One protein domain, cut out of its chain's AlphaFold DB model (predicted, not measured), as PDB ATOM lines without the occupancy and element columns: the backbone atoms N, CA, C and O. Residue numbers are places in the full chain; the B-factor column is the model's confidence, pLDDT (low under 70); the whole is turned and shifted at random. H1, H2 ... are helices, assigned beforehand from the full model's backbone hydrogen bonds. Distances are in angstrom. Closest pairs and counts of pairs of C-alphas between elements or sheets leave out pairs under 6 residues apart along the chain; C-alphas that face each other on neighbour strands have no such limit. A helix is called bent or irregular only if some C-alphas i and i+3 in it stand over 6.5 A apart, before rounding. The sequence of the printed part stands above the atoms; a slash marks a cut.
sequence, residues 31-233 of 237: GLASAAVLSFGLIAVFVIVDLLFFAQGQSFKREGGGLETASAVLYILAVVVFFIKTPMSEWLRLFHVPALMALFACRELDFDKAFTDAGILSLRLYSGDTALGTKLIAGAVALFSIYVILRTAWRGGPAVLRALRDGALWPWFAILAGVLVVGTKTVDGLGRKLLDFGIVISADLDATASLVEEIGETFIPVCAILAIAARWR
ATOM      1  N   GLY A  31     120.766  80.876  87.309       83.88
ATOM      2  CA  GLY A  31     120.625  81.833  86.206       83.88
ATOM      3  C   GLY A  31     120.101  81.170  84.928       83.88
ATOM      4  O   GLY A  31     120.114  79.947  84.832       83.88
ATOM      5  N   LEU A  32     119.665  81.942  83.929       87.06
ATOM      6  CA  LEU A  32     119.059  81.366  82.713       87.06
ATOM      7  C   LEU A  32     119.977  80.335  82.027       87.06
ATOM      8  O   LEU A  32     119.527  79.253  81.659       87.06
ATOM      9  N   ALA A  33     121.270  80.646  81.908       88.25
ATOM     10  CA  ALA A  33     122.247  79.746  81.297       88.25
ATOM     11  C   ALA A  33     122.492  78.482  82.138       88.25
ATOM     12  O   ALA A  33     122.559  77.387  81.592       88.25
ATOM     13  N   SER A  34     122.583  78.609  83.466       88.25
ATOM     14  CA  SER A  34     122.778  77.441  84.341       88.25
ATOM     15  C   SER A  34     121.524  76.578  84.436       88.25
ATOM     16  O   SER A  34     121.646  75.361  84.498       88.25
ATOM     17  N   ALA A  35     120.336  77.183  84.383       90.19
ATOM     18  CA  ALA A  35     119.070  76.473  84.278       90.19
ATOM     19  C   ALA A  35     119.007  75.653  82.979       90.19
ATOM     20  O   ALA A  35     118.702  74.467  83.032       90.19
ATOM     21  N   ALA A  36     119.387  76.245  81.839       91.88
ATOM     22  CA  ALA A  36     119.470  75.532  80.565       91.88
ATOM     23  C   ALA A  36     120.471  74.369  80.621       91.88
ATOM     24  O   ALA A  36     120.112  73.241  80.301       91.88
ATOM     25  N   VAL A  37     121.706  74.623  81.070       92.94
ATOM     26  CA  VAL A  37     122.748  73.588  81.175       92.94
ATOM     27  C   VAL A  37     122.307  72.447  82.088       92.94
ATOM     28  O   VAL A  37     122.504  71.289  81.738       92.94
ATOM     29  N   LEU A  38     121.679  72.754  83.226       92.44
ATOM     30  CA  LEU A  38     121.174  71.735  84.142       92.44
ATOM     31  C   LEU A  38     120.062  70.901  83.496       92.44
ATOM     32  O   LEU A  38     120.113  69.677  83.565       92.44
ATOM     33  N   SER A  39     119.091  71.542  82.839       92.56
ATOM     34  CA  SER A  39     117.996  70.846  82.159       92.56
ATOM     35  C   SER A  39     118.494  69.939  81.033       92.56
ATOM     36  O   SER A  39     118.163  68.757  81.010       92.56
ATOM     37  N   PHE A  40     119.325  70.460  80.127       93.31
ATOM     38  CA  PHE A  40     119.868  69.673  79.016       93.31
ATOM     39  C   PHE A  40     120.853  68.603  79.484       93.31
ATOM     40  O   PHE A  40     120.860  67.505  78.934       93.31
ATOM     41  N   GLY A  41     121.652  68.895  80.512       92.50
ATOM     42  CA  GLY A  41     122.544  67.918  81.131       92.50
ATOM     43  C   GLY A  41     121.773  66.749  81.737       92.50
ATOM     44  O   GLY A  41     122.163  65.603  81.544       92.50
ATOM     45  N   LEU A  42     120.645  67.019  82.403       91.88
ATOM     46  CA  LEU A  42     119.796  65.973  82.963       91.88
ATOM     47  C   LEU A  42     119.172  65.099  81.864       91.88
ATOM     48  O   LEU A  42     119.245  63.878  81.962       91.88
ATOM     49  N   ILE A  43     118.644  65.707  80.794       91.56
ATOM     50  CA  ILE A  43     118.148  64.958  79.623       91.56
ATOM     51  C   ILE A  43     119.261  64.085  79.043       91.56
ATOM     52  O   ILE A  43     119.050  62.897  78.819       91.56
ATOM     53  N   ALA A  44     120.457  64.645  78.836       90.75
ATOM     54  CA  ALA A  44     121.584  63.902  78.286       90.75
ATOM     55  C   ALA A  44     121.960  62.697  79.161       90.75
ATOM     56  O   ALA A  44     122.215  61.623  78.625       90.75
ATOM     57  N   VAL A  45     121.951  62.843  80.491       90.50
ATOM     58  CA  VAL A  45     122.203  61.730  81.420       90.50
ATOM     59  C   VAL A  45     121.177  60.615  81.231       90.50
ATOM     60  O   VAL A  45     121.576  59.464  81.073       90.50
ATOM     61  N   PHE A  46     119.882  60.931  81.199       88.31
ATOM     62  CA  PHE A  46     118.842  59.912  81.029       88.31
ATOM     63  C   PHE A  46     118.870  59.255  79.645       88.31
ATOM     64  O   PHE A  46     118.772  58.037  79.555       88.31
ATOM     65  N   VAL A  47     119.123  60.024  78.582       86.56
ATOM     66  CA  VAL A  47     119.308  59.473  77.231       86.56
ATOM     67  C   VAL A  47     120.523  58.542  77.176       86.56
ATOM     68  O   VAL A  47     120.456  57.483  76.559       86.56
ATOM     69  N   ILE A  48     121.633  58.888  77.836       87.25
ATOM     70  CA  ILE A  48     122.802  57.999  77.928       87.25
ATOM     71  C   ILE A  48     122.435  56.707  78.662       87.25
ATOM     72  O   ILE A  48     122.830  55.632  78.219       87.25
ATOM     73  N   VAL A  49     121.674  56.794  79.755       85.25
ATOM     74  CA  VAL A  49     121.192  55.615  80.486       85.25
ATOM     75  C   VAL A  49     120.343  54.723  79.574       85.25
ATOM     76  O   VAL A  49     120.626  53.527  79.489       85.25
ATOM     77  N   ASP A  50     119.392  55.286  78.827       83.56
ATOM     78  CA  ASP A  50     118.572  54.529  77.868       83.56
ATOM     79  C   ASP A  50     119.421  53.858  76.781       83.56
ATOM     80  O   ASP A  50     119.236  52.677  76.482       83.56
ATOM     81  N   LEU A  51     120.416  54.566  76.237       83.38
ATOM     82  CA  LEU A  51     121.343  54.005  75.250       83.38
ATOM     83  C   LEU A  51     122.164  52.836  75.816       83.38
ATOM     84  O   LEU A  51     122.415  51.864  75.102       83.38
ATOM     85  N   LEU A  52     122.566  52.899  77.089       83.50
ATOM     86  CA  LEU A  52     123.278  51.804  77.754       83.50
ATOM     87  C   LEU A  52     122.384  50.571  77.934       83.50
ATOM     88  O   LEU A  52     122.848  49.454  77.708       83.50
ATOM     89  N   PHE A  53     121.113  50.753  78.298       78.06
ATOM     90  CA  PHE A  53     120.156  49.646  78.393       78.06
ATOM     91  C   PHE A  53     119.823  49.051  77.023       78.06
ATOM     92  O   PHE A  53     119.764  47.825  76.883       78.06
ATOM     93  N   PHE A  54     119.684  49.893  76.000       77.75
ATOM     94  CA  PHE A  54     119.487  49.450  74.624       77.75
ATOM     95  C   PHE A  54     120.676  48.624  74.115       77.75
ATOM     96  O   PHE A  54     120.492  47.562  73.521       77.75
ATOM     97  N   ALA A  55     121.906  49.046  74.425       72.75
ATOM     98  CA  ALA A  55     123.117  48.292  74.094       72.75
ATOM     99  C   ALA A  55     123.175  46.906  74.770       72.75
ATOM    100  O   ALA A  55     123.851  46.010  74.269       72.75
ATOM    101  N   GLN A  56     122.444  46.703  75.873       76.25
ATOM    102  CA  GLN A  56     122.285  45.401  76.534       76.25
ATOM    103  C   GLN A  56     121.128  44.558  75.962       76.25
ATOM    104  O   GLN A  56     120.785  43.519  76.525       76.25
ATOM    105  N   GLY A  57     120.529  44.979  74.843       66.88
ATOM    106  CA  GLY A  57     119.463  44.252  74.153       66.88
ATOM    107  C   GLY A  57     118.066  44.467  74.737       66.88
ATOM    108  O   GLY A  57     117.155  43.707  74.406       66.88
ATOM    109  N   GLN A  58     117.872  45.473  75.599       66.38
ATOM    110  CA  GLN A  58     116.533  45.858  76.050       66.38
ATOM    111  C   GLN A  58     115.865  46.801  75.043       66.38
ATOM    112  O   GLN A  58     116.523  47.590  74.370       66.38
ATOM    113  N   SER A  59     114.537  46.714  74.932       59.41
ATOM    114  CA  SER A  59     113.759  47.652  74.119       59.41
ATOM    115  C   SER A  59     113.820  49.055  74.722       59.41
ATOM    116  O   SER A  59     113.789  49.199  75.943       59.41
ATOM    117  N   PHE A  60     113.829  50.081  73.867       56.06
ATOM    118  CA  PHE A  60     113.701  51.487  74.277       56.06
ATOM    119  C   PHE A  60     112.376  51.744  75.024       56.06
ATOM    120  O   PHE A  60     112.297  52.622  75.871       56.06
ATOM    121  N   LYS A  61     111.349  50.925  74.746       51.94
ATOM    122  CA  LYS A  61     110.022  50.964  75.378       51.94
ATOM    123  C   LYS A  61     109.936  50.022  76.578       51.94
ATOM    124  O   LYS A  61     109.210  49.027  76.545       51.94
ATOM    125  N   ARG A  62     110.719  50.293  77.615       58.56
ATOM    126  CA  ARG A  62     110.516  49.681  78.932       58.56
ATOM    127  C   ARG A  62     109.569  50.582  79.731       58.56
ATOM    128  O   ARG A  62     109.721  51.791  79.660       58.56
ATOM    129  N   GLU A  63     108.615  50.011  80.473       51.38
ATOM    130  CA  GLU A  63     107.813  50.788  81.435       51.38
ATOM    131  C   GLU A  63     108.762  51.521  82.403       51.38
ATOM    132  O   GLU A  63     109.584  50.868  83.060       51.38
ATOM    133  N   GLY A  64     108.690  52.857  82.452       57.97
ATOM    134  CA  GLY A  64     109.644  53.694  83.183       57.97
ATOM    135  C   GLY A  64     110.912  54.002  82.381       57.97
ATOM    136  O   GLY A  64     112.023  53.834  82.893       57.97
ATOM    137  N   GLY A  65     110.754  54.419  81.124       71.44
ATOM    138  CA  GLY A  65     111.865  54.815  80.257       71.44
ATOM    139  C   GLY A  65     112.658  56.000  80.826       71.44
ATOM    140  O   GLY A  65     112.168  56.769  81.665       71.44
ATOM    141  N   GLY A  66     113.902  56.179  80.382       81.00
ATOM    142  CA  GLY A  66     114.742  57.286  80.835       81.00
ATOM    143  C   GLY A  66     114.143  58.648  80.503       81.00
ATOM    144  O   GLY A  66     114.241  59.547  81.334       81.00
ATOM    145  N   LEU A  67     113.454  58.803  79.365       83.19
ATOM    146  CA  LEU A  67     112.740  60.043  79.021       83.19
ATOM    147  C   LEU A  67     111.542  60.336  79.943       83.19
ATOM    148  O   LEU A  67     111.428  61.466  80.413       83.19
ATOM    149  N   GLU A  68     110.718  59.340  80.279       84.06
ATOM    150  CA  GLU A  68     109.613  59.485  81.251       84.06
ATOM    151  C   GLU A  68     110.149  59.852  82.647       84.06
ATOM    152  O   GLU A  68     109.640  60.727  83.353       84.06
ATOM    153  N   THR A  69     111.260  59.230  83.048       87.25
ATOM    154  CA  THR A  69     111.916  59.568  84.316       87.25
ATOM    155  C   THR A  69     112.524  60.975  84.260       87.25
ATOM    156  O   THR A  69     112.444  61.737  85.229       87.25
ATOM    157  N   ALA A  70     113.109  61.359  83.123       90.44
ATOM    158  CA  ALA A  70     113.685  62.682  82.919       90.44
ATOM    159  C   ALA A  70     112.619  63.777  82.999       90.44
ATOM    160  O   ALA A  70     112.841  64.774  83.692       90.44
ATOM    161  N   SER A  71     111.474  63.603  82.329       92.00
ATOM    162  CA  SER A  71     110.364  64.561  82.356       92.00
ATOM    163  C   SER A  71     109.872  64.768  83.796       92.00
ATOM    164  O   SER A  71     109.797  65.914  84.255       92.00
ATOM    165  N   ALA A  72     109.665  63.687  84.559       92.81
ATOM    166  CA  ALA A  72     109.267  63.740  85.966       92.81
ATOM    167  C   ALA A  72     110.271  64.521  86.836       92.81
ATOM    168  O   ALA A  72     109.892  65.447  87.566       92.81
ATOM    169  N   VAL A  73     111.568  64.200  86.735       94.12
ATOM    170  CA  VAL A  73     112.619  64.887  87.507       94.12
ATOM    171  C   VAL A  73     112.732  66.359  87.096       94.12
ATOM    172  O   VAL A  73     112.910  67.225  87.957       94.12
ATOM    173  N   LEU A  74     112.582  66.679  85.809       95.88
ATOM    174  CA  LEU A  74     112.584  68.060  85.322       95.88
ATOM    175  C   LEU A  74     111.382  68.855  85.847       95.88
ATOM    176  O   LEU A  74     111.548  70.024  86.200       95.88
ATOM    177  N   TYR A  75     110.193  68.260  85.963       96.69
ATOM    178  CA  TYR A  75     109.053  68.932  86.594       96.69
ATOM    179  C   TYR A  75     109.304  69.215  88.080       96.69
ATOM    180  O   TYR A  75     109.035  70.327  88.546       96.69
ATOM    181  N   ILE A  76     109.884  68.263  88.819       96.06
ATOM    182  CA  ILE A  76     110.289  68.475  90.220       96.06
ATOM    183  C   ILE A  76     111.322  69.605  90.306       96.06
ATOM    184  O   ILE A  76     111.199  70.514  91.132       96.06
ATOM    185  N   LEU A  77     112.309  69.607  89.411       95.88
ATOM    186  CA  LEU A  77     113.290  70.679  89.319       95.88
ATOM    187  C   LEU A  77     112.620  72.029  89.020       95.88
ATOM    188  O   LEU A  77     112.988  73.027  89.637       95.88
ATOM    189  N   ALA A  78     111.606  72.088  88.153       96.56
ATOM    190  CA  ALA A  78     110.847  73.311  87.881       96.56
ATOM    191  C   ALA A  78     110.181  73.877  89.147       96.56
ATOM    192  O   ALA A  78     110.214  75.092  89.370       96.56
ATOM    193  N   VAL A  79     109.638  73.009  90.009       96.94
ATOM    194  CA  VAL A  79     109.093  73.397  91.321       96.94
ATOM    195  C   VAL A  79     110.188  73.988  92.211       96.94
ATOM    196  O   VAL A  79     110.015  75.072  92.770       96.94
ATOM    197  N   VAL A  80     111.343  73.325  92.306       95.38
ATOM    198  CA  VAL A  80     112.483  73.809  93.103       95.38
ATOM    199  C   VAL A  80     112.977  75.165  92.588       95.38
ATOM    200  O   VAL A  80     113.129  76.114  93.362       95.38
ATOM    201  N   VAL A  81     113.156  75.303  91.273       93.44
ATOM    202  CA  VAL A  81     113.569  76.554  90.621       93.44
ATOM    203  C   VAL A  81     112.562  77.672  90.897       93.44
ATOM    204  O   VAL A  81     112.977  78.802  91.169       93.44
ATOM    205  N   PHE A  82     111.256  77.380  90.891       94.81
ATOM    206  CA  PHE A  82     110.222  78.350  91.249       94.81
ATOM    207  C   PHE A  82     110.435  78.924  92.649       94.81
ATOM    208  O   PHE A  82     110.443  80.149  92.789       94.81
ATOM    209  N   PHE A  83     110.631  78.077  93.661       94.00
ATOM    210  CA  PHE A  83     110.790  78.530  95.047       94.00
ATOM    211  C   PHE A  83     112.118  79.255  95.291       94.00
ATOM    212  O   PHE A  83     112.156  80.195  96.082       94.00
ATOM    213  N   ILE A  84     113.185  78.889  94.574       91.81
ATOM    214  CA  ILE A  84     114.477  79.590  94.652       91.81
ATOM    215  C   ILE A  84     114.400  80.984  94.005       91.81
ATOM    216  O   ILE A  84     115.021  81.931  94.492       91.81
ATOM    217  N   LYS A  85     113.665  81.131  92.893       89.31
ATOM    218  CA  LYS A  85     113.672  82.359  92.073       89.31
ATOM    219  C   LYS A  85     112.545  83.331  92.348       89.31
ATOM    220  O   LYS A  85     112.708  84.533  92.134       89.31
ATOM    221  N   THR A  86     111.399  82.826  92.769       90.44
ATOM    222  CA  THR A  86     110.216  83.650  92.987       90.44
ATOM    223  C   THR A  86     110.276  84.242  94.394       90.44
ATOM    224  O   THR A  86     110.444  83.485  95.350       90.44
ATOM    225  N   PRO A  87     110.116  85.568  94.567       89.31
ATOM    226  CA  PRO A  87     110.074  86.182  95.889       89.31
ATOM    227  C   PRO A  87     108.997  85.552  96.769       89.31
ATOM    228  O   PRO A  87     107.899  85.266  96.298       89.31
ATOM    229  N   MET A  88     109.277  85.403  98.062       90.88
ATOM    230  CA  MET A  88     108.345  84.773  99.003       90.88
ATOM    231  C   MET A  88     106.983  85.488  99.065       90.88
ATOM    232  O   MET A  88     105.945  84.840  99.177       90.88
ATOM    233  N   SER A  89     106.963  86.815  98.884       91.75
ATOM    234  CA  SER A  89     105.732  87.618  98.794       91.75
ATOM    235  C   SER A  89     104.829  87.245  97.609       91.75
ATOM    236  O   SER A  89     103.641  87.563  97.601       91.75
ATOM    237  N   GLU A  90     105.373  86.560  96.606       91.62
ATOM    238  CA  GLU A  90     104.685  86.168  95.378       91.62
ATOM    239  C   GLU A  90     104.212  84.710  95.399       91.62
ATOM    240  O   GLU A  90     103.394  84.332  94.557       91.62
ATOM    241  N   TRP A  91     104.666  83.889  96.355       93.31
ATOM    242  CA  TRP A  91     104.375  82.450  96.390       93.31
ATOM    243  C   TRP A  91     102.873  82.162  96.413       93.31
ATOM    244  O   TRP A  91     102.376  81.413  95.578       93.31
ATOM    245  N   LEU A  92     102.117  82.828  97.289       92.12
ATOM    246  CA  LEU A  92     100.659  82.657  97.371       92.12
ATOM    247  C   LEU A  92      99.918  83.229  96.159       92.12
ATOM    248  O   LEU A  92      98.832  82.772  95.809       92.12
ATOM    249  N   ARG A  93     100.479  84.235  95.482       92.38
ATOM    250  CA  ARG A  93      99.860  84.787  94.271       92.38
ATOM    251  C   ARG A  93     100.057  83.846  93.084       92.38
ATOM    252  O   ARG A  93      99.139  83.663  92.274       92.38
ATOM    253  N   LEU A  94     101.244  83.249  93.002       93.81
ATOM    254  CA  LEU A  94     101.729  82.456  91.880       93.81
ATOM    255  C   LEU A  94     101.736  80.943  92.139       93.81
ATOM    256  O   LEU A  94     102.251  80.224  91.294       93.81
ATOM    257  N   PHE A  95     101.129  80.440  93.224       94.75
ATOM    258  CA  PHE A  95     101.175  79.010  93.589       94.75
ATOM    259  C   PHE A  95     100.688  78.061  92.487       94.75
ATOM    260  O   PHE A  95     101.085  76.905  92.455       94.75
ATOM    261  N   HIS A  96      99.832  78.542  91.583       93.50
ATOM    262  CA  HIS A  96      99.349  77.769  90.444       93.50
ATOM    263  C   HIS A  96     100.494  77.314  89.527       93.50
ATOM    264  O   HIS A  96     100.381  76.265  88.916       93.50
ATOM    265  N   VAL A  97     101.616  78.045  89.480       94.38
ATOM    266  CA  VAL A  97     102.800  77.671  88.694       94.38
ATOM    267  C   VAL A  97     103.492  76.420  89.261       94.38
ATOM    268  O   VAL A  97     103.531  75.420  88.547       94.38
ATOM    269  N   PRO A  98     104.004  76.399  90.511       96.38
ATOM    270  CA  PRO A  98     104.608  75.191  91.070       96.38
ATOM    271  C   PRO A  98     103.581  74.071  91.263       96.38
ATOM    272  O   PRO A  98     103.933  72.912  91.089       96.38
ATOM    273  N   ALA A  99     102.312  74.385  91.559       95.69
ATOM    274  CA  ALA A  99     101.267  73.368  91.645       95.69
ATOM    275  C   ALA A  99     101.044  72.667  90.297       95.69
ATOM    276  O   ALA A  99     100.931  71.448  90.272       95.69
ATOM    277  N   LEU A 100     101.033  73.403  89.179       95.38
ATOM    278  CA  LEU A 100     100.888  72.803  87.851       95.38
ATOM    279  C   LEU A 100     102.072  71.888  87.520       95.38
ATOM    280  O   LEU A 100     101.867  70.787  87.023       95.38
ATOM    281  N   MET A 101     103.298  72.319  87.830       96.50
ATOM    282  CA  MET A 101     104.493  71.498  87.608       96.50
ATOM    283  C   MET A 101     104.488  70.242  88.485       96.50
ATOM    284  O   MET A 101     104.803  69.165  88.000       96.50
ATOM    285  N   ALA A 102     104.074  70.355  89.750       95.25
ATOM    286  CA  ALA A 102     103.940  69.206  90.640       95.25
ATOM    287  C   ALA A 102     102.871  68.217  90.147       95.25
ATOM    288  O   ALA A 102     103.094  67.014  90.183       95.25
ATOM    289  N   LEU A 103     101.736  68.711  89.644       92.75
ATOM    290  CA  LEU A 103     100.692  67.859  89.067       92.75
ATOM    291  C   LEU A 103     101.184  67.114  87.824       92.75
ATOM    292  O   LEU A 103     100.884  65.931  87.681       92.75
ATOM    293  N   PHE A 104     101.960  67.771  86.957       92.25
ATOM    294  CA  PHE A 104     102.593  67.084  85.835       92.25
ATOM    295  C   PHE A 104     103.642  66.071  86.300       92.25
ATOM    296  O   PHE A 104     103.602  64.948  85.826       92.25
ATOM    297  N   ALA A 105     104.483  66.380  87.293       92.44
ATOM    298  CA  ALA A 105     105.399  65.388  87.867       92.44
ATOM    299  C   ALA A 105     104.657  64.148  88.395       92.44
ATOM    300  O   ALA A 105     105.058  63.025  88.117       92.44
ATOM    301  N   CYS A 106     103.554  64.341  89.128       88.62
ATOM    302  CA  CYS A 106     102.733  63.232  89.615       88.62
ATOM    303  C   CYS A 106     102.136  62.407  88.466       88.62
ATOM    304  O   CYS A 106     102.032  61.191  88.590       88.62
ATOM    305  N   ARG A 107     101.742  63.060  87.367       86.00
ATOM    306  CA  ARG A 107     101.247  62.384  86.163       86.00
ATOM    307  C   ARG A 107     102.340  61.538  85.505       86.00
ATOM    308  O   ARG A 107     102.059  60.398  85.172       86.00
ATOM    309  N   GLU A 108     103.547  62.073  85.336       86.69
ATOM    310  CA  GLU A 108     104.671  61.335  84.731       86.69
ATOM    311  C   GLU A 108     105.110  60.144  85.596       86.69
ATOM    312  O   GLU A 108     105.530  59.116  85.084       86.69
ATOM    313  N   LEU A 109     104.978  60.254  86.920       85.12
ATOM    314  CA  LEU A 109     105.281  59.168  87.853       85.12
ATOM    315  C   LEU A 109     104.144  58.138  87.990       85.12
ATOM    316  O   LEU A 109     104.205  57.303  88.894       85.12
ATOM    317  N   ASP A 110     103.095  58.223  87.162       78.50
ATOM    318  CA  ASP A 110     101.923  57.339  87.214       78.50
ATOM    319  C   ASP A 110     101.292  57.255  88.626       78.50
ATOM    320  O   ASP A 110     100.761  56.221  89.049       78.50
ATOM    321  N   PHE A 111     101.328  58.352  89.402       74.50
ATOM    322  CA  PHE A 111     100.795  58.349  90.774       74.50
ATOM    323  C   PHE A 111      99.300  58.021  90.802       74.50
ATOM    324  O   PHE A 111      98.819  57.449  91.775       74.50
ATOM    325  N   ASP A 112      98.543  58.349  89.755       63.41
ATOM    326  CA  ASP A 112      97.131  57.982  89.684       63.41
ATOM    327  C   ASP A 112      96.936  56.461  89.630       63.41
ATOM    328  O   ASP A 112      96.055  55.957  90.327       63.41
ATOM    329  N   LYS A 113      97.798  55.715  88.932       67.38
ATOM    330  CA  LYS A 113      97.774  54.241  88.939       67.38
ATOM    331  C   LYS A 113      98.181  53.648  90.292       67.38
ATOM    332  O   LYS A 113      97.698  52.582  90.660       67.38
ATOM    333  N   ALA A 114      99.028  54.339  91.059       61.91
ATOM    334  CA  ALA A 114      99.417  53.900  92.403       61.91
ATOM    335  C   ALA A 114      98.269  53.996  93.428       61.91
ATOM    336  O   ALA A 114      98.268  53.271  94.423       61.91
ATOM    337  N   PHE A 115      97.294  54.883  93.198       60.72
ATOM    338  CA  PHE A 115      96.166  55.106  94.111       60.72
ATOM    339  C   PHE A 115      94.813  54.629  93.569       60.72
ATOM    340  O   PHE A 115      93.862  54.510  94.348       60.72
ATOM    341  N   THR A 116      94.688  54.387  92.261       59.69
ATOM    342  CA  THR A 116      93.417  54.050  91.610       59.69
ATOM    343  C   THR A 116      93.598  53.031  90.482       59.69
ATOM    344  O   THR A 116      94.503  53.157  89.667       59.69
ATOM    345  N   ASP A 117      92.687  52.054  90.385       59.91
ATOM    346  CA  ASP A 117      92.697  51.024  89.324       59.91
ATOM    347  C   ASP A 117      92.359  51.582  87.924       59.91
ATOM    348  O   ASP A 117      92.511  50.908  86.904       59.91
ATOM    349  N   ALA A 118      91.856  52.815  87.860       61.88
ATOM    350  CA  ALA A 118      91.536  53.536  86.636       61.88
ATOM    351  C   ALA A 118      91.957  54.998  86.793       61.88
ATOM    352  O   ALA A 118      91.749  55.567  87.856       61.88
ATOM    353  N   GLY A 119      92.475  55.618  85.725       66.00
ATOM    354  CA  GLY A 119      93.012  56.981  85.792       66.00
ATOM    355  C   GLY A 119      92.045  57.995  86.411       66.00
ATOM    356  O   GLY A 119      90.830  57.925  86.210       66.00
ATOM    357  N   ILE A 120      92.587  58.976  87.133       71.88
ATOM    358  CA  ILE A 120      91.824  59.868  88.031       71.88
ATOM    359  C   ILE A 120      90.764  60.734  87.320       71.88
ATOM    360  O   ILE A 120      89.801  61.206  87.930       71.88
ATOM    361  N   LEU A 121      90.937  60.936  86.010       66.94
ATOM    362  CA  LEU A 121      90.024  61.666  85.122       66.94
ATOM    363  C   LEU A 121      89.062  60.745  84.354       66.94
ATOM    364  O   LEU A 121      88.218  61.222  83.598       66.94
ATOM    365  N   SER A 122      89.184  59.429  84.512       69.94
ATOM    366  CA  SER A 122      88.339  58.457  83.828       69.94
ATOM    367  C   SER A 122      86.944  58.442  84.438       69.94
ATOM    368  O   SER A 122      86.783  58.174  85.628       69.94
ATOM    369  N   LEU A 123      85.910  58.621  83.608       71.62
ATOM    370  CA  LEU A 123      84.520  58.447  84.047       71.62
ATOM    371  C   LEU A 123      84.270  57.056  84.649       71.62
ATOM    372  O   LEU A 123      83.432  56.927  85.541       71.62
ATOM    373  N   ARG A 124      85.027  56.036  84.218       70.06
ATOM    374  CA  ARG A 124      84.893  54.659  84.710       70.06
ATOM    375  C   ARG A 124      85.212  54.534  86.200       70.06
ATOM    376  O   ARG A 124      84.576  53.731  86.874       70.06
ATOM    377  N   LEU A 125      86.136  55.349  86.716       75.00
ATOM    378  CA  LEU A 125      86.471  55.387  88.142       75.00
ATOM    379  C   LEU A 125      85.274  55.856  88.984       75.00
ATOM    380  O   LEU A 125      85.050  55.377  90.093       75.00
ATOM    381  N   TYR A 126      84.464  56.768  88.445       72.50
ATOM    382  CA  TYR A 126      83.313  57.332  89.148       72.50
ATOM    383  C   TYR A 126      82.048  56.486  88.972       72.50
ATOM    384  O   TYR A 126      81.264  56.360  89.919       72.50
ATOM    385  N   SER A 127      81.869  55.860  87.805       77.19
ATOM    386  CA  SER A 127      80.712  55.009  87.497       77.19
ATOM    387  C   SER A 127      80.866  53.545  87.929       77.19
ATOM    388  O   SER A 127      79.874  52.825  87.956       77.19
ATOM    389  N   GLY A 128      82.089  53.086  88.212       74.50
ATOM    390  CA  GLY A 128      82.383  51.711  88.627       74.50
ATOM    391  C   GLY A 128      82.140  51.446  90.115       74.50
ATOM    392  O   GLY A 128      81.762  52.346  90.867       74.50
ATOM    393  N   ASP A 129      82.411  50.219  90.559       77.19
ATOM    394  CA  ASP A 129      82.211  49.759  91.946       77.19
ATOM    395  C   ASP A 129      83.378  50.122  92.892       77.19
ATOM    396  O   ASP A 129      83.708  49.424  93.845       77.19
ATOM    397  N   THR A 130      84.078  51.222  92.604       79.31
ATOM    398  CA  THR A 130      85.202  51.690  93.421       79.31
ATOM    399  C   THR A 130      84.702  52.250  94.755       79.31
ATOM    400  O   THR A 130      83.686  52.951  94.807       79.31
ATOM    401  N   ALA A 131      85.446  52.002  95.837       84.19
ATOM    402  CA  ALA A 131      85.125  52.511  97.167       84.19
ATOM    403  C   ALA A 131      84.878  54.034  97.164       84.19
ATOM    404  O   ALA A 131      85.626  54.807  96.557       84.19
ATOM    405  N   LEU A 132      83.844  54.479  97.891       83.31
ATOM    406  CA  LEU A 132      83.428  55.888  97.924       83.31
ATOM    407  C   LEU A 132      84.565  56.826  98.363       83.31
ATOM    408  O   LEU A 132      84.721  57.903  97.796       83.31
ATOM    409  N   GLY A 133      85.385  56.402  99.331       81.94
ATOM    410  CA  GLY A 133      86.545  57.172  99.793       81.94
ATOM    411  C   GLY A 133      87.555  57.451  98.675       81.94
ATOM    412  O   GLY A 133      87.971  58.592  98.492       81.94
ATOM    413  N   THR A 134      87.871  56.440  97.863       81.19
ATOM    414  CA  THR A 134      88.759  56.575  96.700       81.19
ATOM    415  C   THR A 134      88.166  57.518  95.656       81.19
ATOM    416  O   THR A 134      88.873  58.389  95.156       81.19
ATOM    417  N   LYS A 135      86.855  57.428  95.382       81.38
ATOM    418  CA  LYS A 135      86.162  58.351  94.462       81.38
ATOM    419  C   LYS A 135      86.223  59.804  94.935       81.38
ATOM    420  O   LYS A 135      86.428  60.699  94.118       81.38
ATOM    421  N   LEU A 136      86.057  60.049  96.237       84.81
ATOM    422  CA  LEU A 136      86.120  61.398  96.810       84.81
ATOM    423  C   LEU A 136      87.527  61.994  96.709       84.81
ATOM    424  O   LEU A 136      87.667  63.145  96.296       84.81
ATOM    425  N   ILE A 137      88.562  61.218  97.040       85.00
ATOM    426  CA  ILE A 137      89.960  61.661  96.931       85.00
ATOM    427  C   ILE A 137      90.316  61.920  95.462       85.00
ATOM    428  O   ILE A 137      90.823  62.993  95.137       85.00
ATOM    429  N   ALA A 138      89.984  60.982  94.570       83.06
ATOM    430  CA  ALA A 138      90.203  61.124  93.135       83.06
ATOM    431  C   ALA A 138      89.506  62.370  92.571       83.06
ATOM    432  O   ALA A 138      90.136  63.190  91.900       83.06
ATOM    433  N   GLY A 139      88.236  62.568  92.930       84.44
ATOM    434  CA  GLY A 139      87.457  63.736  92.534       84.44
ATOM    435  C   GLY A 139      88.060  65.043  93.044       84.44
ATOM    436  O   GLY A 139      88.157  66.010  92.291       84.44
ATOM    437  N   ALA A 140      88.529  65.081  94.295       87.56
ATOM    438  CA  ALA A 140      89.174  66.263  94.861       87.56
ATOM    439  C   ALA A 140      90.478  66.617  94.127       87.56
ATOM    440  O   ALA A 140      90.692  67.784  93.789       87.56
ATOM    441  N   VAL A 141      91.324  65.628  93.824       88.19
ATOM    442  CA  VAL A 141      92.567  65.836  93.061       88.19
ATOM    443  C   VAL A 141      92.266  66.258  91.621       88.19
ATOM    444  O   VAL A 141      92.913  67.173  91.105       88.19
ATOM    445  N   ALA A 142      91.254  65.667  90.980       87.12
ATOM    446  CA  ALA A 142      90.812  66.056  89.642       87.12
ATOM    447  C   ALA A 142      90.316  67.514  89.611       87.12
ATOM    448  O   ALA A 142      90.768  68.306  88.781       87.12
ATOM    449  N   LEU A 143      89.455  67.905  90.557       90.69
ATOM    450  CA  LEU A 143      88.966  69.281  90.686       90.69
ATOM    451  C   LEU A 143      90.102  70.267  90.967       90.69
ATOM    452  O   LEU A 143      90.149  71.338  90.358       90.69
ATOM    453  N   PHE A 144      91.037  69.906  91.848       92.88
ATOM    454  CA  PHE A 144      92.222  70.715  92.118       92.88
ATOM    455  C   PHE A 144      93.084  70.888  90.861       92.88
ATOM    456  O   PHE A 144      93.516  72.003  90.560       92.88
ATOM    457  N   SER A 145      93.268  69.821  90.081       91.19
ATOM    458  CA  SER A 145      94.026  69.859  88.828       91.19
ATOM    459  C   SER A 145      93.382  70.790  87.805       91.19
ATOM    460  O   SER A 145      94.043  71.690  87.282       91.19
ATOM    461  N   ILE A 146      92.071  70.650  87.586       92.06
ATOM    462  CA  ILE A 146      91.294  71.530  86.700       92.06
ATOM    463  C   ILE A 146      91.412  72.983  87.162       92.06
ATOM    464  O   ILE A 146      91.691  73.877  86.362       92.06
ATOM    465  N   TYR A 147      91.254  73.231  88.461       95.12
ATOM    466  CA  TYR A 147      91.369  74.564  89.034       95.12
ATOM    467  C   TYR A 147      92.747  75.195  88.790       95.12
ATOM    468  O   TYR A 147      92.826  76.356  88.379       95.12
ATOM    469  N   VAL A 148      93.834  74.450  89.007       94.94
ATOM    470  CA  VAL A 148      95.207  74.928  88.780       94.94
ATOM    471  C   VAL A 148      95.459  75.220  87.300       94.94
ATOM    472  O   VAL A 148      96.038  76.265  86.982       94.94
ATOM    473  N   ILE A 149      94.980  74.363  86.393       92.38
ATOM    474  CA  ILE A 149      95.090  74.564  84.939       92.38
ATOM    475  C   ILE A 149      94.343  75.835  84.519       92.38
ATOM    476  O   ILE A 149      94.942  76.733  83.920       92.38
ATOM    477  N   LEU A 150      93.065  75.964  84.891       93.75
ATOM    478  CA  LEU A 150      92.245  77.132  84.548       93.75
ATOM    479  C   LEU A 150      92.824  78.416  85.137       93.75
ATOM    480  O   LEU A 150      92.934  79.429  84.446       93.75
ATOM    481  N   ARG A 151      93.265  78.378  86.396       93.62
ATOM    482  CA  ARG A 151      93.901  79.531  87.038       93.62
ATOM    483  C   ARG A 151      95.191  79.925  86.323       93.62
ATOM    484  O   ARG A 151      95.427  81.124  86.159       93.62
ATOM    485  N   THR A 152      95.994  78.957  85.880       92.44
ATOM    486  CA  THR A 152      97.212  79.216  85.101       92.44
ATOM    487  C   THR A 152      96.884  79.833  83.746       92.44
ATOM    488  O   THR A 152      97.507  80.826  83.383       92.44
ATOM    489  N   ALA A 153      95.865  79.346  83.040       91.56
ATOM    490  CA  ALA A 153      95.434  79.932  81.771       91.56
ATOM    491  C   ALA A 153      94.891  81.364  81.951       91.56
ATOM    492  O   ALA A 153      95.342  82.297  81.282       91.56
ATOM    493  N   TRP A 154      93.982  81.573  82.907       93.25
ATOM    494  CA  TRP A 154      93.323  82.864  83.131       93.25
ATOM    495  C   TRP A 154      94.254  83.942  83.684       93.25
ATOM    496  O   TRP A 154      94.131  85.110  83.319       93.25
ATOM    497  N   ARG A 155      95.187  83.587  84.577       90.81
ATOM    498  CA  ARG A 155      96.167  84.546  85.120       90.81
ATOM    499  C   ARG A 155      97.403  84.665  84.232       90.81
ATOM    500  O   ARG A 155      97.963  85.757  84.125       90.81
ATOM    501  N   GLY A 156      97.824  83.563  83.617       88.38
ATOM    502  CA  GLY A 156      99.013  83.476  82.776       88.38
ATOM    503  C   GLY A 156      98.824  84.137  81.418       88.38
ATOM    504  O   GLY A 156      99.679  84.927  81.036       88.38
ATOM    505  N   GLY A 157      97.696  83.918  80.733       87.88
ATOM    506  CA  GLY A 157      97.446  84.459  79.389       87.88
ATOM    507  C   GLY A 157      97.613  85.983  79.303       87.88
ATOM    508  O   GLY A 157      98.496  86.464  78.588       87.88
ATOM    509  N   PRO A 158      96.870  86.779  80.095       92.00
ATOM    510  CA  PRO A 158      97.034  88.233  80.115       92.00
ATOM    511  C   PRO A 158      98.415  88.700  80.602       92.00
ATOM    512  O   PRO A 158      98.840  89.813  80.292       92.00
ATOM    513  N   ALA A 159      99.120  87.903  81.411       90.31
ATOM    514  CA  ALA A 159     100.480  88.223  81.846       90.31
ATOM    515  C   ALA A 159     101.508  87.987  80.727       90.31
ATOM    516  O   ALA A 159     102.384  88.826  80.536       90.31
ATOM    517  N   VAL A 160     101.366  86.893  79.976       92.12
ATOM    518  CA  VAL A 160     102.174  86.550  78.796       92.12
ATOM    519  C   VAL A 160     102.015  87.626  77.726       92.12
ATOM    520  O   VAL A 160     103.015  88.159  77.261       92.12
ATOM    521  N   LEU A 161     100.779  88.022  77.402       93.00
ATOM    522  CA  LEU A 161     100.515  89.050  76.386       93.00
ATOM    523  C   LEU A 161     101.128  90.411  76.744       93.00
ATOM    524  O   LEU A 161     101.754  91.049  75.899       93.00
ATOM    525  N   ARG A 162     100.988  90.847  78.003       91.81
ATOM    526  CA  ARG A 162     101.618  92.092  78.475       91.81
ATOM    527  C   ARG A 162     103.139  92.013  78.394       91.81
ATOM    528  O   ARG A 162     103.767  92.898  77.836       91.81
ATOM    529  N   ALA A 163     103.719  90.917  78.869       90.62
ATOM    530  CA  ALA A 163     105.163  90.750  78.874       90.62
ATOM    531  C   ALA A 163     105.769  90.596  77.465       90.62
ATOM    532  O   ALA A 163     106.902  91.023  77.258       90.62
ATOM    533  N   LEU A 164     105.031  90.039  76.496       91.94
ATOM    534  CA  LEU A 164     105.428  90.052  75.084       91.94
ATOM    535  C   LEU A 164     105.506  91.479  74.541       91.94
ATOM    536  O   LEU A 164     106.481  91.832  73.881       91.94
ATOM    537  N   ARG A 165     104.499  92.308  74.848       91.94
ATOM    538  CA  ARG A 165     104.489  93.726  74.467       91.94
ATOM    539  C   ARG A 165     105.665  94.489  75.081       91.94
ATOM    540  O   ARG A 165     106.216  95.367  74.428       91.94
ATOM    541  N   ASP A 166     106.065  94.116  76.291       90.56
ATOM    542  CA  ASP A 166     107.198  94.712  77.005       90.56
ATOM    543  C   ASP A 166     108.566  94.142  76.562       90.56
ATOM    544  O   ASP A 166     109.597  94.489  77.137       90.56
ATOM    545  N   GLY A 167     108.601  93.248  75.564       88.44
ATOM    546  CA  GLY A 167     109.840  92.660  75.040       88.44
ATOM    547  C   GLY A 167     110.535  91.687  75.999       88.44
ATOM    548  O   GLY A 167     111.729  91.419  75.856       88.44
ATOM    549  N   ALA A 168     109.822  91.155  76.994       90.25
ATOM    550  CA  ALA A 168     110.389  90.202  77.939       90.25
ATOM    551  C   ALA A 168     110.650  88.836  77.278       90.25
ATOM    552  O   ALA A 168     109.910  88.397  76.401       90.25
ATOM    553  N   LEU A 169     111.677  88.121  77.748       91.94
ATOM    554  CA  LEU A 169     112.065  86.818  77.193       91.94
ATOM    555  C   LEU A 169     111.208  85.648  77.707       91.94
ATOM    556  O   LEU A 169     110.878  84.737  76.956       91.94
ATOM    557  N   TRP A 170     110.828  85.669  78.987       94.06
ATOM    558  CA  TRP A 170     110.102  84.567  79.634       94.06
ATOM    559  C   TRP A 170     108.785  84.120  78.960       94.06
ATOM    560  O   TRP A 170     108.497  82.922  79.020       94.06
ATOM    561  N   PRO A 171     107.977  85.000  78.326       94.69
ATOM    562  CA  PRO A 171     106.717  84.600  77.703       94.69
ATOM    563  C   PRO A 171     106.920  83.639  76.534       94.69
ATOM    564  O   PRO A 171     106.080  82.772  76.325       94.69
ATOM    565  N   TRP A 172     108.041  83.740  75.811       95.69
ATOM    566  CA  TRP A 172     108.355  82.848  74.692       95.69
ATOM    567  C   TRP A 172     108.516  81.400  75.143       95.69
ATOM    568  O   TRP A 172     107.961  80.499  74.523       95.69
ATOM    569  N   PHE A 173     109.195  81.178  76.271       96.25
ATOM    570  CA  PHE A 173     109.309  79.847  76.861       96.25
ATOM    571  C   PHE A 173     107.954  79.326  77.360       96.25
ATOM    572  O   PHE A 173     107.641  78.157  77.167       96.25
ATOM    573  N   ALA A 174     107.118  80.187  77.948       94.31
ATOM    574  CA  ALA A 174     105.775  79.796  78.383       94.31
ATOM    575  C   ALA A 174     104.860  79.421  77.199       94.31
ATOM    576  O   ALA A 174     104.100  78.459  77.290       94.31
ATOM    577  N   ILE A 175     104.952  80.154  76.086       95.62
ATOM    578  CA  ILE A 175     104.223  79.849  74.848       95.62
ATOM    579  C   ILE A 175     104.714  78.533  74.261       95.62
ATOM    580  O   ILE A 175     103.889  77.686  73.935       95.62
ATOM    581  N   LEU A 176     106.031  78.336  74.174       96.25
ATOM    582  CA  LEU A 176     106.606  77.092  73.671       96.25
ATOM    583  C   LEU A 176     106.160  75.890  74.512       96.25
ATOM    584  O   LEU A 176     105.733  74.892  73.944       96.25
ATOM    585  N   ALA A 177     106.158  76.010  75.844       94.81
ATOM    586  CA  ALA A 177     105.621  74.976  76.727       94.81
ATOM    587  C   ALA A 177     104.145  74.673  76.416       94.81
ATOM    588  O   ALA A 177     103.768  73.513  76.298       94.81
ATOM    589  N   GLY A 178     103.312  75.706  76.241       93.12
ATOM    590  CA  GLY A 178     101.897  75.534  75.895       93.12
ATOM    591  C   GLY A 178     101.683  74.876  74.529       93.12
ATOM    592  O   GLY A 178     100.833  73.999  74.400       93.12
ATOM    593  N   VAL A 179     102.476  75.258  73.525       94.12
ATOM    594  CA  VAL A 179     102.451  74.641  72.190       94.12
ATOM    595  C   VAL A 179     102.873  73.178  72.264       94.12
ATOM    596  O   VAL A 179     102.213  72.346  71.652       94.12
ATOM    597  N   LEU A 180     103.915  72.851  73.034       93.94
ATOM    598  CA  LEU A 180     104.357  71.471  73.234       93.94
ATOM    599  C   LEU A 180     103.281  70.635  73.932       93.94
ATOM    600  O   LEU A 180     102.937  69.588  73.407       93.94
ATOM    601  N   VAL A 181     102.679  71.127  75.024       91.19
ATOM    602  CA  VAL A 181     101.578  70.432  75.728       91.19
ATOM    603  C   VAL A 181     100.439  70.068  74.773       91.19
ATOM    604  O   VAL A 181      99.916  68.957  74.822       91.19
ATOM    605  N   VAL A 182     100.027  71.002  73.912       90.19
ATOM    606  CA  VAL A 182      98.950  70.746  72.946       90.19
ATOM    607  C   VAL A 182      99.438  69.817  71.832       90.19
ATOM    608  O   VAL A 182      98.755  68.854  71.496       90.19
ATOM    609  N   GLY A 183     100.619  70.080  71.273       88.38
ATOM    610  CA  GLY A 183     101.168  69.354  70.132       88.38
ATOM    611  C   GLY A 183     101.474  67.889  70.440       88.38
ATOM    612  O   GLY A 183     101.070  67.013  69.679       88.38
ATOM    613  N   THR A 184     102.097  67.589  71.577       87.94
ATOM    614  CA  THR A 184     102.392  66.200  71.964       87.94
ATOM    615  C   THR A 184     101.104  65.413  72.172       87.94
ATOM    616  O   THR A 184     100.943  64.332  71.619       87.94
ATOM    617  N   LYS A 185     100.097  66.017  72.816       84.88
ATOM    618  CA  LYS A 185      98.778  65.392  73.013       84.88
ATOM    619  C   LYS A 185      97.982  65.190  71.724       84.88
ATOM    620  O   LYS A 185      97.129  64.301  71.646       84.88
ATOM    621  N   THR A 186      98.227  65.998  70.694       80.94
ATOM    622  CA  THR A 186      97.643  65.732  69.372       80.94
ATOM    623  C   THR A 186      98.254  64.502  68.712       80.94
ATOM    624  O   THR A 186      97.501  63.736  68.105       80.94
ATOM    625  N   VAL A 187      99.560  64.282  68.900       80.56
ATOM    626  CA  VAL A 187     100.305  63.121  68.386       80.56
ATOM    627  C   VAL A 187     100.015  61.859  69.208       80.56
ATOM    628  O   VAL A 187     100.029  60.766  68.650       80.56
ATOM    629  N   ASP A 188      99.637  62.007  70.481       78.88
ATOM    630  CA  ASP A 188      99.255  60.899  71.366       78.88
ATOM    631  C   ASP A 188      98.219  59.975  70.718       78.88
ATOM    632  O   ASP A 188      97.124  60.397  70.316       78.88
ATOM    633  N   GLY A 189      98.578  58.699  70.589       72.81
ATOM    634  CA  GLY A 189      97.723  57.679  70.001       72.81
ATOM    635  C   GLY A 189      97.355  57.951  68.543       72.81
ATOM    636  O   GLY A 189      96.249  57.583  68.137       72.81
ATOM    637  N   LEU A 190      98.239  58.591  67.767       78.19
ATOM    638  CA  LEU A 190      98.043  58.887  66.343       78.19
ATOM    639  C   LEU A 190      97.590  57.651  65.549       78.19
ATOM    640  O   LEU A 190      96.622  57.752  64.798       78.19
ATOM    641  N   GLY A 191      98.218  56.486  65.761       74.88
ATOM    642  CA  GLY A 191      97.819  55.221  65.131       74.88
ATOM    643  C   GLY A 191      96.366  54.849  65.410       74.88
ATOM    644  O   GLY A 191      95.590  54.605  64.489       74.88
ATOM    645  N   ARG A 192      95.959  54.900  66.680       77.88
ATOM    646  CA  ARG A 192      94.580  54.626  67.109       77.88
ATOM    647  C   ARG A 192      93.584  55.653  66.567       77.88
ATOM    648  O   ARG A 192      92.514  55.266  66.120       77.88
ATOM    649  N   LYS A 193      93.940  56.940  66.565       81.25
ATOM    650  CA  LYS A 193      93.091  58.018  66.032       81.25
ATOM    651  C   LYS A 193      92.891  57.894  64.523       81.25
ATOM    652  O   LYS A 193      91.803  58.164  64.038       81.25
ATOM    653  N   LEU A 194      93.928  57.513  63.774       81.94
ATOM    654  CA  LEU A 194      93.859  57.372  62.317       81.94
ATOM    655  C   LEU A 194      93.168  56.075  61.871       81.94
ATOM    656  O   LEU A 194      92.531  56.068  60.816       81.94
ATOM    657  N   LEU A 195      93.189  55.029  62.705       82.62
ATOM    658  CA  LEU A 195      92.392  53.820  62.489       82.62
ATOM    659  C   LEU A 195      90.886  54.115  62.422       82.62
ATOM    660  O   LEU A 195      90.206  53.533  61.579       82.62
ATOM    661  N   ASP A 196      90.379  55.066  63.215       83.38
ATOM    662  CA  ASP A 196      88.970  55.495  63.163       83.38
ATOM    663  C   ASP A 196      88.588  56.129  61.808       83.38
ATOM    664  O   ASP A 196      87.417  56.151  61.430       83.38
ATOM    665  N   PHE A 197      89.577  56.596  61.038       83.88
ATOM    666  CA  PHE A 197      89.412  57.114  59.674       83.88
ATOM    667  C   PHE A 197      89.764  56.079  58.590       83.88
ATOM    668  O   PHE A 197      89.842  56.425  57.410       83.88
ATOM    669  N   GLY A 198      89.989  54.814  58.965       82.69
ATOM    670  CA  GLY A 198      90.369  53.734  58.050       82.69
ATOM    671  C   GLY A 198      91.828  53.783  57.583       82.69
ATOM    672  O   GLY A 198      92.198  53.063  56.655       82.69
ATOM    673  N   ILE A 199      92.665  54.619  58.205       85.31
ATOM    674  CA  ILE A 199      94.082  54.761  57.866       85.31
ATOM    675  C   ILE A 199      94.894  53.860  58.800       85.31
ATOM    676  O   ILE A 199      95.018  54.121  59.995       85.31
ATOM    677  N   VAL A 200      95.470  52.793  58.243       84.06
ATOM    678  CA  VAL A 200      96.361  51.888  58.978       84.06
ATOM    679  C   VAL A 200      97.780  52.445  58.941       84.06
ATOM    680  O   VAL A 200      98.367  52.603  57.872       84.06
ATOM    681  N   ILE A 201      98.331  52.739  60.116       82.56
ATOM    682  CA  ILE A 201      99.717  53.179  60.272       82.56
ATOM    683  C   ILE A 201     100.631  51.959  60.467       82.56
ATOM    684  O   ILE A 201     100.256  50.998  61.137       82.56
ATOM    685  N   SER A 202     101.833  51.986  59.880       84.94
ATOM    686  CA  SER A 202     102.854  50.961  60.122       84.94
ATOM    687  C   SER A 202     103.381  51.017  61.559       84.94
ATOM    688  O   SER A 202     103.457  52.086  62.165       84.94
ATOM    689  N   ALA A 203     103.814  49.873  62.092       81.25
ATOM    690  CA  ALA A 203     104.390  49.794  63.437       81.25
ATOM    691  C   ALA A 203     105.585  50.752  63.628       81.25
ATOM    692  O   ALA A 203     105.724  51.359  64.686       81.25
ATOM    693  N   ASP A 204     106.400  50.951  62.587       81.62
ATOM    694  CA  ASP A 204     107.553  51.858  62.622       81.62
ATOM    695  C   ASP A 204     107.142  53.333  62.756       81.62
ATOM    696  O   ASP A 204     107.782  54.108  63.474       81.62
ATOM    697  N   LEU A 205     106.060  53.740  62.083       82.06
ATOM    698  CA  LEU A 205     105.564  55.114  62.153       82.06
ATOM    699  C   LEU A 205     104.866  55.381  63.494       82.06
ATOM    700  O   LEU A 205     105.039  56.461  64.054       82.06
ATOM    701  N   ASP A 206     104.156  54.397  64.047       80.81
ATOM    702  CA  ASP A 206     103.582  54.482  65.397       80.81
ATOM    703  C   ASP A 206     104.681  54.556  66.474       80.81
ATOM    704  O   ASP A 206     104.629  55.394  67.377       80.81
ATOM    705  N   ALA A 207     105.753  53.769  66.329       80.31
ATOM    706  CA  ALA A 207     106.927  53.851  67.196       80.31
ATOM    707  C   ALA A 207     107.628  55.218  67.106       80.31
ATOM    708  O   ALA A 207     108.008  55.780  68.133       80.31
ATOM    709  N   THR A 208     107.754  55.781  65.903       82.94
ATOM    710  CA  THR A 208     108.343  57.114  65.703       82.94
ATOM    711  C   THR A 208     107.466  58.213  66.306       82.94
ATOM    712  O   THR A 208     107.984  59.116  66.959       82.94
ATOM    713  N   ALA A 209     106.144  58.138  66.128       83.69
ATOM    714  CA  ALA A 209     105.202  59.098  66.704       83.69
ATOM    715  C   ALA A 209     105.247  59.085  68.241       83.69
ATOM    716  O   ALA A 209     105.321  60.147  68.853       83.69
ATOM    717  N   SER A 210     105.299  57.891  68.837       82.38
ATOM    718  CA  SER A 210     105.490  57.681  70.279       82.38
ATOM    719  C   SER A 210     106.790  58.319  70.785       82.38
ATOM    720  O   SER A 210     106.775  59.042  71.772       82.38
ATOM    721  N   LEU A 211     107.912  58.136  70.078       83.69
ATOM    722  CA  LEU A 211     109.188  58.754  70.460       83.69
ATOM    723  C   LEU A 211     109.151  60.289  70.353       83.69
ATOM    724  O   LEU A 211     109.709  60.995  71.193       83.69
ATOM    725  N   VAL A 212     108.502  60.826  69.315       86.88
ATOM    726  CA  VAL A 212     108.322  62.279  69.147       86.88
ATOM    727  C   VAL A 212     107.454  62.856  70.264       86.88
ATOM    728  O   VAL A 212     107.737  63.961  70.735       86.88
ATOM    729  N   GLU A 213     106.425  62.125  70.694       87.50
ATOM    730  CA  GLU A 213     105.615  62.486  71.855       87.50
ATOM    731  C   GLU A 213     106.477  62.553  73.120       87.50
ATOM    732  O   GLU A 213     106.544  63.620  73.728       87.50
ATOM    733  N   GLU A 214     107.208  61.485  73.451       87.19
ATOM    734  CA  GLU A 214     108.064  61.412  74.648       87.19
ATOM    735  C   GLU A 214     109.121  62.529  74.684       87.19
ATOM    736  O   GLU A 214     109.301  63.216  75.700       87.19
ATOM    737  N   ILE A 215     109.805  62.770  73.558       89.56
ATOM    738  CA  ILE A 215     110.755  63.882  73.441       89.56
ATOM    739  C   ILE A 215     110.027  65.206  73.671       89.56
ATOM    740  O   ILE A 215     110.459  66.006  74.502       89.56
ATOM    741  N   GLY A 216     108.924  65.460  72.967       91.31
ATOM    742  CA  GLY A 216     108.187  66.711  73.108       91.31
ATOM    743  C   GLY A 216     107.714  66.951  74.545       91.31
ATOM    744  O   GLY A 216     107.841  68.074  75.041       91.31
ATOM    745  N   GLU A 217     107.244  65.907  75.231       90.88
ATOM    746  CA  GLU A 217     106.798  65.980  76.623       90.88
ATOM    747  C   GLU A 217     107.954  66.291  77.578       90.88
ATOM    748  O   GLU A 217     107.814  67.148  78.456       90.88
ATOM    749  N   THR A 218     109.136  65.720  77.330       92.50
ATOM    750  CA  THR A 218     110.365  66.003  78.093       92.50
ATOM    751  C   THR A 218     110.806  67.469  77.971       92.50
ATOM    752  O   THR A 218     111.368  68.041  78.910       92.50
ATOM    753  N   PHE A 219     110.527  68.132  76.844       94.81
ATOM    754  CA  PHE A 219     110.879  69.544  76.639       94.81
ATOM    755  C   PHE A 219     109.918  70.537  77.317       94.81
ATOM    756  O   PHE A 219     110.300  71.692  77.548       94.81
ATOM    757  N   ILE A 220     108.700  70.123  77.684       95.75
ATOM    758  CA  ILE A 220     107.735  70.973  78.402       95.75
ATOM    759  C   ILE A 220     108.317  71.499  79.730       95.75
ATOM    760  O   ILE A 220     108.347  72.725  79.917       95.75
ATOM    761  N   PRO A 221     108.824  70.652  80.651       96.44
ATOM    762  CA  PRO A 221     109.380  71.134  81.911       96.44
ATOM    763  C   PRO A 221     110.662  71.954  81.721       96.44
ATOM    764  O   PRO A 221     110.896  72.890  82.488       96.44
ATOM    765  N   VAL A 222     111.454  71.699  80.670       96.56
ATOM    766  CA  VAL A 222     112.603  72.557  80.311       96.56
ATOM    767  C   VAL A 222     112.130  73.977  80.019       96.56
ATOM    768  O   VAL A 222     112.647  74.941  80.586       96.56
ATOM    769  N   CYS A 223     111.105  74.122  79.180       97.06
ATOM    770  CA  CYS A 223     110.534  75.425  78.860       97.06
ATOM    771  C   CYS A 223     109.987  76.125  80.114       97.06
ATOM    772  O   CYS A 223     110.201  77.325  80.293       97.06
ATOM    773  N   ALA A 224     109.349  75.389  81.027       96.00
ATOM    774  CA  ALA A 224     108.878  75.946  82.294       96.00
ATOM    775  C   ALA A 224     110.031  76.465  83.177       96.00
ATOM    776  O   ALA A 224     109.970  77.600  83.662       96.00
ATOM    777  N   ILE A 225     111.106  75.684  83.336       96.19
ATOM    778  CA  ILE A 225     112.320  76.083  84.070       96.19
ATOM    779  C   ILE A 225     112.905  77.372  83.480       96.19
ATOM    780  O   ILE A 225     113.173  78.331  84.214       96.19
ATOM    781  N   LEU A 226     113.062  77.427  82.154       95.69
ATOM    782  CA  LEU A 226     113.612  78.593  81.459       95.69
ATOM    783  C   LEU A 226     112.698  79.816  81.574       95.69
ATOM    784  O   LEU A 226     113.193  80.926  81.784       95.69
ATOM    785  N   ALA A 227     111.376  79.636  81.515       95.19
ATOM    786  CA  ALA A 227     110.413  80.713  81.735       95.19
ATOM    787  C   ALA A 227     110.562  81.315  83.143       95.19
ATOM    788  O   ALA A 227     110.633  82.538  83.297       95.19
ATOM    789  N   ILE A 228     110.665  80.472  84.173       93.94
ATOM    790  CA  ILE A 228     110.844  80.917  85.562       93.94
ATOM    791  C   ILE A 228     112.183  81.650  85.721       93.94
ATOM    792  O   ILE A 228     112.215  82.761  86.263       93.94
ATOM    793  N   ALA A 229     113.275  81.068  85.217       92.62
ATOM    794  CA  ALA A 229     114.609  81.657  85.303       92.62
ATOM    795  C   ALA A 229     114.694  83.006  84.566       92.62
ATOM    796  O   ALA A 229     115.241  83.973  85.103       92.62
ATOM    797  N   ALA A 230     114.095  83.107  83.375       91.94
ATOM    798  CA  ALA A 230     114.066  84.333  82.582       91.94
ATOM    799  C   ALA A 230     113.211  85.437  83.225       91.94
ATOM    800  O   ALA A 230     113.589  86.608  83.173       91.94
ATOM    801  N   ARG A 231     112.077  85.092  83.851       91.06
ATOM    802  CA  ARG A 231     111.147  86.073  84.446       91.06
ATOM    803  C   ARG A 231     111.765  86.860  85.601       91.06
ATOM    804  O   ARG A 231     111.410  88.018  85.818       91.06
ATOM    805  N   TRP A 232     112.674  86.229  86.339       85.62
ATOM    806  CA  TRP A 232     113.316  86.803  87.523       85.62
ATOM    807  C   TRP A 232     114.800  87.124  87.306       85.62
ATOM    808  O   TRP A 232     115.538  87.355  88.268       85.62
ATOM    809  N   ARG A 233     115.243  87.183  86.044       79.31
ATOM    810  CA  ARG A 233     116.613  87.555  85.678       79.31
ATOM    811  C   ARG A 233     116.940  88.970  86.174       79.31
ATOM    812  O   ARG A 233     116.176  89.906  85.959       79.31
TER     813      ARG A 233
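AT A GLANCE: This is residues 31 to 233 of the 237 residues of an uncharacterized protein of Roseobacter litoralis (strain ATCC 49566 / DSM 6996 / JCM 21268 / NBRC 15278 / OCh 149) (UniProt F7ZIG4). H1, H2, H4 and H10 form an up-and-down bundle, each running against the one before it in the chain, and H8 packs alongside H10. The long helix H7 crosses H4 steeply and meets H8 as a V, while its first residues reach away from the bundle toward the short H5 and H6. H1 lies on one side of the bundle, H3 is a short irregular helix between H2 and H4 along the chain, and residues 193 to 198, of which 193 to 195 belong to H9, stick out from the rest. The printed part has 203 residues with ten named helices, H1 to H10 in order, and no named strand; the class is all helix. It is compact, with a radius of gyration of the C-alphas of 18.6 A and spans of 48 by 47 by 33 A.

HOW THE PARTS SIT: Start at H1, residues 32 to 55, whose residues 39 to 50 alone touch H2, residues 66 to 85, in a helical hairpin; their closest C-alphas, Phe 46 and Gly 66, are 4.9 A apart. Go on to H3, residues 88 to 94, which is irregular, with C-alphas 89 and 92 7.2 A apart. Next, H4, residues 96 to 108, touches H2 at a shallow tilt of 18 degrees, opposite ways, closest at the C-alphas of Ala 72 and Ala 105, 4.6 A. H5, residues 111 to 115, and H6, residues 123 to 127, come before H7, residues 132 to 165; H6 and H7 are close but not clearly touching, with the C-alphas of Tyr 126 and Lys 135 closest at 6.1 A. H7 touches H4 with residues 145 to 152 alone, at a steep tilt of 53 degrees, and the closest C-alphas, His 96 and Val 148, are 5.3 A apart. Further on, its residues 160 to 164 touch H8, residues 170 to 187, at a steep tilt of 48 degrees; C-alphas Val 160 and Pro 171 are closest at 5.1 A. Past H9, residues 190 to 195, look for H10, residues 203 to 231, the hub, which touches H1, H2, H8 and, only just, H9, with 3 pairs of C-alphas within 8 A. Its closest C-alphas are Trp 170 and Ala 227 with H8, 4.4 A, and Ser 71 and Thr 218 with H2, 4.5 A. Among the pairs that stay apart are H1 and H8, H4 and H8, and H7 and H10. Every O i to N i+4 pair is within hydrogen-bond range in H1, H2, H4, H5, H6 and H9; the counts are 28 of 30 in H7, 13 of 14 in H8, 23 of 25 in H10 and 1 of 3 in H3, where 3 of 4 O i to N i+3 pairs are within range.

IN THESE COORDINATES: Find C-alpha 32 at (119.059, 81.366, 82.713); from there H1 runs 34.4 A to C-alpha 55. H2 covers 27.5 A and H4 18.2 A. Find C-alpha 132 at (83.428, 55.888, 97.924), where H7, the longest helix, begins its 49.2 A, with a kink of 28 degrees near residue 158. H8 covers 26.1 A, and H10 runs 42.5 A to C-alpha 231 at (111.147, 86.073, 84.446).

THE WHOLE: The two C-alphas farthest apart, Ser 89 and Gly 198, are 55.2 A apart, while those of the first and last printed residues, Gly 31 and Arg 233, are 7.0 A apart. The printed part has no cut, and no link is long. The model's mean pLDDT over the printed part is 85.8; look for values under 70 at residues 57 to 64, 112 to 119 and 121 to 122.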